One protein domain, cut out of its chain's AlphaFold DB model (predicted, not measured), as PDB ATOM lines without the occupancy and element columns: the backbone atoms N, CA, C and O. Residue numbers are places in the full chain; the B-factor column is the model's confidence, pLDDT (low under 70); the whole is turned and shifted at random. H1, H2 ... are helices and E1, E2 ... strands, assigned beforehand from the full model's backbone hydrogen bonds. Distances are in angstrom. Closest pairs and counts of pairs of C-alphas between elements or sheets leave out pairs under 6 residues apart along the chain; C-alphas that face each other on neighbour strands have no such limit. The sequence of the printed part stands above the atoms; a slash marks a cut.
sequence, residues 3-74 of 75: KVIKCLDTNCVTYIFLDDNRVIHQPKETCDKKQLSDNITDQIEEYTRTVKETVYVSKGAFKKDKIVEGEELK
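This is residues 3 to 74 of the 75 residues of an uncharacterized protein of marine sediment metagenome (UniProt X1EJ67). A twisted sheet of four strands has one helix, H1, packed over one face, while residues 57 to 74, a long stretch with no named element, pass over the other face from the E4 side toward E1. The 72 printed residues hold four named strands and one named helix, in the order E1 E2 E3 H1 E4. The sheet is mixed, in the order E1, E2, E3, E4: E1 and E2 are antiparallel, E2 and E3 are antiparallel, and E3 and E4 are parallel. The class is mixed, helices and strands, though under half of the residues are in named elements. The whole is compact, with a radius of gyration of the C-alphas of 11.6 A and spans of 31 by 24 by 20 A.

E1, residues 3 to 9, and E2, residues 13 to 18, form an antiparallel hairpin at 159 degrees; N 8 and O 15 are within hydrogen-bond range at 2.9 A, N 17 and O 6 at 2.8 A. E2 and E3, residues 22 to 27, form a second hairpin at 161 degrees, with N 14 and O 26 at 2.8 A. E1, E2 and E3 make a meander, each strand the antiparallel neighbour of the one before. E4, residues 53 to 56, is parallel to E3 at 21 degrees, with N 55 and O 23 at 2.8 A. The edge strands E1 and E4 are apart. H1, residues 38 to 48, is on the sheet at a height of 9.6 A, over E1 and E2, giving two layers, a helix on one face of a sheet. It runs slantwise to the strands, at 33 degrees to E1 on the local plane. Its closest C-alphas to E1 are those of Ile 40 and Leu 8, 7.1 A apart. E3, H1 and E4 form a strand-helix-strand unit, two parallel neighbour strands with a helix between, whose crossover is right-handed. In H1 every O i to N i+4 pair is within hydrogen-bond range.

E1 begins at C-alpha 3, (32.254, -32.227, -26.362), and is 17.5 A long. E2 measures 16.0 A and E3 16.4 A. H1 begins at C-alpha 38, (11.106, -20.780, -36.264), and is 15.4 A long. E4, the shortest strand, ends at C-alpha 56, (20.829, -25.742, -14.989).

The C-alphas of Gln 35 and Lys 74 are the two farthest apart, at 32.7 A. The printed part has no cut. The links E1 to E2, E2 to E3 and H1 to E4 are tight, E3 to H1 is short with 10 residues, and no link is long. The mean pLDDT of the printed part is 86.0, and residues 63 to 66 are under 70.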
ATOM      1  N   LYS A   3      32.022 -33.074 -25.198       91.19
ATOM      2  CA  LYS A   3      32.254 -32.227 -26.362       91.19
ATOM      3  C   LYS A   3      30.980 -31.491 -26.734       91.19
ATOM      4  O   LYS A   3      29.899 -32.073 -26.738       91.19
ATOM      5  N   VAL A   4      31.104 -30.219 -27.084       91.38
ATOM      6  CA  VAL A   4      29.978 -29.414 -27.557       91.38
ATOM      7  C   VAL A   4      29.600 -29.859 -28.963       91.38
ATOM      8  O   VAL A   4      30.408 -29.768 -29.883       91.38
ATOM      9  N   ILE A   5      28.364 -30.317 -29.137       92.19
ATOM     10  CA  ILE A   5      27.796 -30.635 -30.450       92.19
ATOM     11  C   ILE A   5      27.150 -29.397 -31.054       92.19
ATOM     12  O   ILE A   5      27.358 -29.101 -32.227       92.19
ATOM     13  N   LYS A   6      26.351 -28.683 -30.257       91.19
ATOM     14  CA  LYS A   6      25.539 -27.569 -30.744       91.19
ATOM     15  C   LYS A   6      25.390 -26.500 -29.678       91.19
ATOM     16  O   LYS A   6      25.136 -26.813 -28.517       91.19
ATOM     17  N   CYS A   7      25.477 -25.241 -30.089       90.25
ATOM     18  CA  CYS A   7      25.073 -24.102 -29.271       90.25
ATOM     19  C   CYS A   7      23.887 -23.402 -29.927       90.25
ATOM     20  O   CYS A   7      23.995 -22.926 -31.056       90.25
ATOM     21  N   LEU A   8      22.764 -23.327 -29.213       89.69
ATOM     22  CA  LEU A   8      21.562 -22.633 -29.666       89.69
ATOM     23  C   LEU A   8      21.249 -21.479 -28.722       89.69
ATOM     24  O   LEU A   8      20.987 -21.664 -27.533       89.69
ATOM     25  N   ASP A   9      21.261 -20.269 -29.266       88.19
ATOM     26  CA  ASP A   9      20.911 -19.064 -28.534       88.19
ATOM     27  C   ASP A   9      19.443 -18.718 -28.728       88.19
ATOM     28  O   ASP A   9      18.996 -18.422 -29.833       88.19
ATOM     29  N   THR A  10      18.719 -18.667 -27.618       88.56
ATOM     30  CA  THR A  10      17.369 -18.109 -27.556       88.56
ATOM     31  C   THR A  10      17.387 -16.701 -26.985       88.56
ATOM     32  O   THR A  10      18.447 -16.145 -26.703       88.56
ATOM     33  N   ASN A  11      16.215 -16.114 -26.779       88.25
ATOM     34  CA  ASN A  11      16.081 -14.752 -26.286       88.25
ATOM     35  C   ASN A  11      16.828 -14.519 -24.969       88.25
ATOM     36  O   ASN A  11      17.640 -13.607 -24.883       88.25
ATOM     37  N   CYS A  12      16.598 -15.357 -23.959       88.19
ATOM     38  CA  CYS A  12      17.173 -15.175 -22.620       88.19
ATOM     39  C   CYS A  12      18.130 -16.295 -22.201       88.19
ATOM     40  O   CYS A  12      18.740 -16.206 -21.138       88.19
ATOM     41  N   VAL A  13      18.240 -17.361 -22.993       90.00
ATOM     42  CA  VAL A  13      18.940 -18.589 -22.608       90.00
ATOM     43  C   VAL A  13      19.795 -19.079 -23.765       90.00
ATOM     44  O   VAL A  13      19.377 -19.027 -24.920       90.00
ATOM     45  N   THR A  14      20.971 -19.601 -23.452       90.50
ATOM     46  CA  THR A  14      21.796 -20.379 -24.370       90.50
ATOM     47  C   THR A  14      21.706 -21.851 -23.974       90.50
ATOM     48  O   THR A  14      21.950 -22.202 -22.816       90.50
ATOM     49  N   TYR A  15      21.352 -22.701 -24.934       91.94
ATOM     50  CA  TYR A  15      21.383 -24.154 -24.810       91.94
ATOM     51  C   TYR A  15      22.685 -24.677 -25.407       91.94
ATOM     52  O   TYR A  15      22.986 -24.407 -26.571       91.94
ATOM     53  N   ILE A  16      23.451 -25.423 -24.617       92.44
ATOM     54  CA  ILE A  16      24.709 -26.035 -25.056       92.44
ATOM     55  C   ILE A  16      24.521 -27.548 -25.006       92.44
ATOM     56  O   ILE A  16      24.446 -28.124 -23.920       92.44
ATOM     57  N   PHE A  17      24.413 -28.180 -26.168       93.06
ATOM     58  CA  PHE A  17      24.224 -29.620 -26.308       93.06
ATOM     59  C   PHE A  17      25.569 -30.330 -26.378       93.06
ATOM     60  O   PHE A  17      26.479 -29.888 -27.087       93.06
ATOM     61  N   LEU A  18      25.669 -31.441 -25.659       92.81
ATOM     62  CA  LEU A  18      26.892 -32.210 -25.484       92.81
ATOM     63  C   LEU A  18      26.762 -33.606 -26.095       92.81
ATOM     64  O   LEU A  18      25.665 -34.152 -26.217       92.81
ATOM     65  N   ASP A  19      27.897 -34.194 -26.455       93.75
ATOM     66  CA  ASP A  19      27.989 -35.518 -27.079       93.75
ATOM     67  C   ASP A  19      27.614 -36.695 -26.184       93.75
ATOM     68  O   ASP A  19      27.288 -37.776 -26.672       93.75
ATOM     69  N   ASP A  20      27.564 -36.467 -24.880       92.69
ATOM     70  CA  ASP A  20      27.086 -37.426 -23.895       92.69
ATOM     71  C   ASP A  20      25.574 -37.329 -23.618       92.69
ATOM     72  O   ASP A  20      25.075 -37.956 -22.681       92.69
ATOM     73  N   ASN A  21      24.823 -36.619 -24.471       92.88
ATOM     74  CA  ASN A  21      23.379 -36.376 -24.364       92.88
ATOM     75  C   ASN A  21      22.968 -35.497 -23.176       92.88
ATOM     76  O   ASN A  21      21.818 -35.551 -22.726       92.88
ATOM     77  N   ARG A  22      23.878 -34.682 -22.649       93.25
ATOM     78  CA  ARG A  22      23.533 -33.644 -21.677       93.25
ATOM     79  C   ARG A  22      23.327 -32.308 -22.383       93.25
ATOM     80  O   ARG A  22      23.945 -32.029 -23.408       93.25
ATOM     81  N   VAL A  23      22.468 -31.463 -21.823       94.31
ATOM     82  CA  VAL A  23      22.317 -30.068 -22.255       94.31
ATOM     83  C   VAL A  23      22.553 -29.133 -21.082       94.31
ATOM     84  O   VAL A  23      22.050 -29.362 -19.984       94.31
ATOM     85  N   ILE A  24      23.319 -28.071 -21.298       92.25
ATOM     86  CA  ILE A  24      23.484 -27.002 -20.314       92.25
ATOM     87  C   ILE A  24      22.485 -25.905 -20.656       92.25
ATOM     88  O   ILE A  24      22.524 -25.335 -21.747       92.25
ATOM     89  N   HIS A  25      21.607 -25.606 -19.705       92.69
ATOM     90  CA  HIS A  25      20.672 -24.496 -19.780       92.69
ATOM     91  C   HIS A  25      21.279 -23.294 -19.058       92.69
ATOM     92  O   HIS A  25      21.284 -23.223 -17.822       92.69
ATOM     93  N   GLN A  26      21.778 -22.332 -19.832       90.44
ATOM     94  CA  GLN A  26      22.493 -21.178 -19.307       90.44
ATOM     95  C   GLN A  26      21.725 -19.869 -19.534       90.44
ATOM     96  O   GLN A  26      21.452 -19.527 -20.683       90.44
ATOM     97  N   PRO A  27      21.430 -19.078 -18.486       90.38
ATOM     98  CA  PRO A  27      20.862 -17.750 -18.668       90.38
ATOM     99  C   PRO A  27      21.890 -16.803 -19.300       90.38
ATOM    100  O   PRO A  27      23.069 -16.794 -18.928       90.38
ATOM    101  N   LYS A  28      21.430 -15.979 -20.240       86.50
ATOM    102  CA  LYS A  28      22.196 -14.861 -20.794       86.50
ATOM    103  C   LYS A  28      22.215 -13.695 -19.808       86.50
ATOM    104  O   LYS A  28      21.271 -13.497 -19.049       86.50
ATOM    105  N   GLU A  29      23.262 -12.875 -19.874       83.75
ATOM    106  CA  GLU A  29      23.328 -11.622 -19.103       83.75
ATOM    107  C   GLU A  29      22.274 -10.608 -19.570       83.75
ATOM    108  O   GLU A  29      21.745  -9.836 -18.774       83.75
ATOM    109  N   THR A  30      21.932 -10.638 -20.859       83.19
ATOM    110  CA  THR A  30      20.914  -9.780 -21.465       83.19
ATOM    111  C   THR A  30      19.954 -10.600 -22.313       83.19
ATOM    112  O   THR A  30      20.386 -11.410 -23.133       83.19
ATOM    113  N   CYS A  31      18.655 -10.346 -22.157       85.56
ATOM    114  CA  CYS A  31      17.632 -10.927 -23.016       85.56
ATOM    115  C   CYS A  31      17.515 -10.163 -24.341       85.56
ATOM    116  O   CYS A  31      17.259  -8.955 -24.354       85.56
ATOM    117  N   ASP A  32      17.606 -10.882 -25.453       83.19
ATOM    118  CA  ASP A  32      17.232 -10.385 -26.768       83.19
ATOM    119  C   ASP A  32      15.704 -10.247 -26.857       83.19
ATOM    120  O   ASP A  32      14.954 -11.195 -26.629       83.19
ATOM    121  N   LYS A  33      15.222  -9.052 -27.216       81.25
ATOM    122  CA  LYS A  33      13.783  -8.781 -27.422       81.25
ATOM    123  C   LYS A  33      13.270  -9.209 -28.800       81.25
ATOM    124  O   LYS A  33      12.098  -9.007 -29.105       81.25
ATOM    125  N   LYS A  34      14.146  -9.725 -29.662       80.94
ATOM    126  CA  LYS A  34      13.774 -10.159 -31.012       80.94
ATOM    127  C   LYS A  34      12.920 -11.416 -30.932       80.94
ATOM    128  O   LYS A  34      13.101 -12.228 -30.034       80.94
ATOM    129  N   GLN A  35      11.995 -11.574 -31.868       75.50
ATOM    130  CA  GLN A  35      11.265 -12.826 -31.997       75.50
ATOM    131  C   GLN A  35      12.259 -13.943 -32.336       75.50
ATOM    132  O   GLN A  35      13.135 -13.755 -33.184       75.50
ATOM    133  N   LEU A  36      12.146 -15.070 -31.634       80.62
ATOM    134  CA  LEU A  36      12.923 -16.260 -31.950       80.62
ATOM    135  C   LEU A  36      12.514 -16.739 -33.346       80.62
ATOM    136  O   LEU A  36      11.323 -16.758 -33.655       80.62
ATOM    137  N   SER A  37      13.477 -17.075 -34.201       83.81
ATOM    138  CA  SER A  37      13.150 -17.615 -35.519       83.81
ATOM    139  C   SER A  37      12.639 -19.049 -35.395       83.81
ATOM    140  O   SER A  37      13.152 -19.817 -34.579       83.81
ATOM    141  N   ASP A  38      11.683 -19.426 -36.247       84.25
ATOM    142  CA  ASP A  38      11.106 -20.780 -36.264       84.25
ATOM    143  C   ASP A  38      12.187 -21.863 -36.419       84.25
ATOM    144  O   ASP A  38      12.169 -22.872 -35.728       84.25
ATOM    145  N   ASN A  39      13.231 -21.577 -37.203       87.69
ATOM    146  CA  ASN A  39      14.391 -22.453 -37.376       87.69
ATOM    147  C   ASN A  39      15.122 -22.767 -36.049       87.69
ATOM    148  O   ASN A  39      15.589 -23.885 -35.842       87.69
ATOM    149  N   ILE A  40      15.233 -21.802 -35.127       85.50
ATOM    150  CA  ILE A  40      15.856 -22.071 -33.820       85.50
ATOM    151  C   ILE A  40      14.941 -22.964 -32.977       85.50
ATOM    152  O   ILE A  40      15.437 -23.857 -32.294       85.50
ATOM    153  N   THR A  41      13.627 -22.753 -33.045       86.88
ATOM    154  CA  THR A  41      12.641 -23.598 -32.358       86.88
ATOM    155  C   THR A  41      12.721 -25.046 -32.843       86.88
ATOM    156  O   THR A  41      12.850 -25.948 -32.015       86.88
ATOM    157  N   ASP A  42      12.751 -25.261 -34.161       90.88
ATOM    158  CA  ASP A  42      12.854 -26.596 -34.765       90.88
ATOM    159  C   ASP A  42      14.159 -27.301 -34.367       90.88
ATOM    160  O   ASP A  42      14.154 -28.476 -33.998       90.88
ATOM    161  N   GLN A  43      15.284 -26.575 -34.366       90.62
ATOM    162  CA  GLN A  43      16.563 -27.120 -33.906       90.62
ATOM    163  C   GLN A  43      16.509 -27.512 -32.425       90.62
ATOM    164  O   GLN A  43      16.981 -28.586 -32.059       90.62
ATOM    165  N   ILE A  44      15.925 -26.682 -31.555       89.00
ATOM    166  CA  ILE A  44      15.791 -27.034 -30.133       89.00
ATOM    167  C   ILE A  44      14.977 -28.321 -29.985       89.00
ATOM    168  O   ILE A  44      15.379 -29.197 -29.221       89.00
ATOM    169  N   GLU A  45      13.877 -28.475 -30.722       89.94
ATOM    170  CA  GLU A  45      13.069 -29.695 -30.678       89.94
ATOM    171  C   GLU A  45      13.851 -30.927 -31.163       89.94
ATOM    172  O   GLU A  45      13.810 -31.978 -30.523       89.94
ATOM    173  N   GLU A  46      14.615 -30.801 -32.250       92.00
ATOM    174  CA  GLU A  46      15.435 -31.893 -32.779       92.00
ATOM    175  C   GLU A  46      16.466 -32.379 -31.751       92.00
ATOM    176  O   GLU A  46      16.515 -33.571 -31.435       92.00
ATOM    177  N   TYR A  47      17.253 -31.460 -31.185       89.81
ATOM    178  CA  TYR A  47      18.317 -31.825 -30.251       89.81
ATOM    179  C   TYR A  47      17.777 -32.241 -28.881       89.81
ATOM    180  O   TYR A  47      18.360 -33.107 -28.234       89.81
ATOM    181  N   THR A  48      16.652 -31.692 -28.419       89.12
ATOM    182  CA  THR A  48      16.081 -32.085 -27.116       89.12
ATOM    183  C   THR A  48      15.572 -33.525 -27.094       89.12
ATOM    184  O   THR A  48      15.565 -34.133 -26.026       89.12
ATOM    185  N   ARG A  49      15.242 -34.127 -28.245       91.19
ATOM    186  CA  ARG A  49      14.856 -35.550 -28.328       91.19
ATOM    187  C   ARG A  49      15.976 -36.513 -27.939       91.19
ATOM    188  O   ARG A  49      15.686 -37.636 -27.532       91.19
ATOM    189  N   THR A  50      17.237 -36.109 -28.083       89.25
ATOM    190  CA  THR A  50      18.388 -36.951 -27.726       89.25
ATOM    191  C   THR A  50      18.860 -36.715 -26.294       89.25
ATOM    192  O   THR A  50      19.587 -37.548 -25.757       89.25
ATOM    193  N   VAL A  51      18.416 -35.630 -25.649       92.44
ATOM    194  CA  VAL A  51      18.848 -35.228 -24.306       92.44
ATOM    195  C   VAL A  51      18.345 -36.198 -23.237       92.44
ATOM    196  O   VAL A  51      17.158 -36.501 -23.140       92.44
ATOM    197  N   LYS A  52      19.262 -36.634 -22.371       94.38
ATOM    198  CA  LYS A  52      18.982 -37.453 -21.182       94.38
ATOM    199  C   LYS A  52      18.983 -36.650 -19.885       94.38
ATOM    200  O   LYS A  52      18.317 -37.040 -18.932       94.38
ATOM    201  N   GLU A  53      19.728 -35.549 -19.837       94.50
ATOM    202  CA  GLU A  53      19.890 -34.737 -18.631       94.50
ATOM    203  C   GLU A  53      20.057 -33.258 -18.989       94.50
ATOM    204  O   GLU A  53      20.757 -32.909 -19.941       94.50
ATOM    205  N   THR A  54      19.430 -32.382 -18.200       93.88
ATOM    206  CA  THR A  54      19.604 -30.929 -18.298       93.88
ATOM    207  C   THR A  54      20.321 -30.399 -17.064       93.88
ATOM    208  O   THR A  54      19.834 -30.538 -15.943       93.88
ATOM    209  N   VAL A  55      21.456 -29.743 -17.281       91.75
ATOM    210  CA  VAL A  55      22.230 -29.060 -16.246       91.75
ATOM    211  C   VAL A  55      21.840 -27.587 -16.244       91.75
ATOM    212  O   VAL A  55      22.141 -26.846 -17.180       91.75
ATOM    213  N   TYR A  56      21.180 -27.147 -15.178       91.06
ATOM    214  CA  TYR A  56      20.829 -25.742 -14.989       91.06
ATOM    215  C   TYR A  56      21.964 -25.007 -14.286       91.06
ATOM    216  O   TYR A  56      22.394 -25.402 -13.202       91.06
ATOM    217  N   VAL A  57      22.420 -23.905 -14.877       88.88
ATOM    218  CA  VAL A  57      23.410 -23.022 -14.250       88.88
ATOM    219  C   VAL A  57      22.769 -21.689 -13.883       88.88
ATOM    220  O   VAL A  57      21.935 -21.156 -14.610       88.88
ATOM    221  N   SER A  58      23.143 -21.141 -12.730       82.62
ATOM    222  CA  SER A  58      22.537 -19.918 -12.179       82.62
ATOM    223  C   SER A  58      23.030 -18.625 -12.833       82.62
ATOM    224  O   SER A  58      22.422 -17.573 -12.661       82.62
ATOM    225  N   LYS A  59      24.136 -18.688 -13.578       81.62
ATOM    226  CA  LYS A  59      24.759 -17.563 -14.284       81.62
ATOM    227  C   LYS A  59      25.425 -18.055 -15.564       81.62
ATOM    228  O   LYS A  59      25.616 -19.260 -15.718       81.62
ATOM    229  N   GLY A  60      25.821 -17.124 -16.434       76.88
ATOM    230  CA  GLY A  60      26.638 -17.390 -17.618       76.88
ATOM    231  C   GLY A  60      27.987 -18.022 -17.263       76.88
ATOM    232  O   GLY A  60      28.985 -17.318 -17.136       76.88
ATOM    233  N   ALA A  61      28.013 -19.337 -17.038       74.88
ATOM    234  CA  ALA A  61      29.204 -20.092 -16.657       74.88
ATOM    235  C   ALA A  61      30.200 -20.194 -17.821       74.88
ATOM    236  O   ALA A  61      31.413 -20.174 -17.615       74.88
ATOM    237  N   PHE A  62      29.678 -20.225 -19.042       76.25
ATOM    238  CA  PHE A  62      30.430 -20.359 -20.271       76.25
ATOM    239  C   PHE A  62      30.183 -19.135 -21.160       76.25
ATOM    240  O   PHE A  62      29.049 -18.820 -21.523       76.25
ATOM    241  N   LYS A  63      31.246 -18.400 -21.499       68.75
ATOM    242  CA  LYS A  63      31.130 -17.236 -22.389       68.75
ATOM    243  C   LYS A  63      30.930 -17.721 -23.818       68.75
ATOM    244  O   LYS A  63      31.747 -18.499 -24.287       68.75
ATOM    245  N   LYS A  64      29.906 -17.219 -24.509       62.59
ATOM    246  CA  LYS A  64      29.579 -17.592 -25.895       62.59
ATOM    247  C   LYS A  64      30.780 -17.500 -26.850       62.59
ATOM    248  O   LYS A  64      30.966 -18.394 -27.661       62.59
ATOM    249  N   ASP A  65      31.647 -16.496 -26.692       62.59
ATOM    250  CA  ASP A  65      32.875 -16.336 -27.500       62.59
ATOM    251  C   ASP A  65      33.945 -17.419 -27.257       62.59
ATOM    252  O   ASP A  65      34.990 -17.430 -27.902       62.59
ATOM    253  N   LYS A  66      33.711 -18.301 -26.282       62.16
ATOM    254  CA  LYS A  66      34.576 -19.411 -25.879       62.16
ATOM    255  C   LYS A  66      33.867 -20.762 -25.937       62.16
ATOM    256  O   LYS A  66      34.359 -21.702 -25.339       62.16
ATOM    257  N   ILE A  67      32.677 -20.845 -26.530       71.06
ATOM    258  CA  ILE A  67      32.038 -22.137 -26.760       71.06
ATOM    259  C   ILE A  67      31.875 -22.289 -28.253       71.06
ATOM    260  O   ILE A  67      30.975 -21.709 -28.862       71.06
ATOM    261  N   VAL A  68      32.774 -23.065 -28.837       77.81
ATOM    262  CA  VAL A  68      32.689 -23.430 -30.244       77.81
ATOM    263  C   VAL A  68      32.210 -24.872 -30.340       77.81
ATOM    264  O   VAL A  68      32.564 -25.722 -29.523       77.81
ATOM    265  N   GLU A  69      31.381 -25.156 -31.343       83.69
ATOM    266  CA  GLU A  69      31.047 -26.535 -31.691       83.69
ATOM    267  C   GLU A  69      32.348 -27.325 -31.897       83.69
ATOM    268  O   GLU A  69      33.241 -26.927 -32.645       83.69
ATOM    269  N   GLY A  70      32.471 -28.435 -31.181       81.31
ATOM    270  CA  GLY A  70      33.647 -29.284 -31.171       81.31
ATOM    271  C   GLY A  70      34.629 -29.061 -30.017       81.31
ATOM    272  O   GLY A  70      35.588 -29.826 -29.909       81.31
ATOM    273  N   GLU A  71      34.400 -28.082 -29.147       83.81
ATOM    274  CA  GLU A  71      35.226 -27.851 -27.959       83.81
ATOM    275  C   GLU A  71      34.893 -28.832 -26.823       83.81
ATOM    276  O   GLU A  71      33.740 -29.221 -26.638       83.81
ATOM    277  N   GLU A  72      35.901 -29.238 -26.047       83.94
ATOM    278  CA  GLU A  72      35.712 -30.070 -24.856       83.94
ATOM    279  C   GLU A  72      35.474 -29.214 -23.608       83.94
ATOM    280  O   GLU A  72      36.343 -28.457 -23.172       83.94
ATOM    281  N   LEU A  73      34.325 -29.411 -22.964       79.44
ATOM    282  CA  LEU A  73      34.030 -28.817 -21.670       79.44
ATOM    283  C   LEU A  73      34.556 -29.703 -20.538       79.44
ATOM    284  O   LEU A  73      34.220 -30.889 -20.391       79.44
ATOM    285  N   LYS A  74      35.388 -29.080 -19.704       70.81
ATOM    286  CA  LYS A  74      35.800 -29.601 -18.402       70.81
ATOM    287  C   LYS A  74      34.881 -28.976 -17.354       70.81
ATOM    288  O   LYS A  74      34.846 -27.754 -17.232       70.81
TER     289      LYS A  74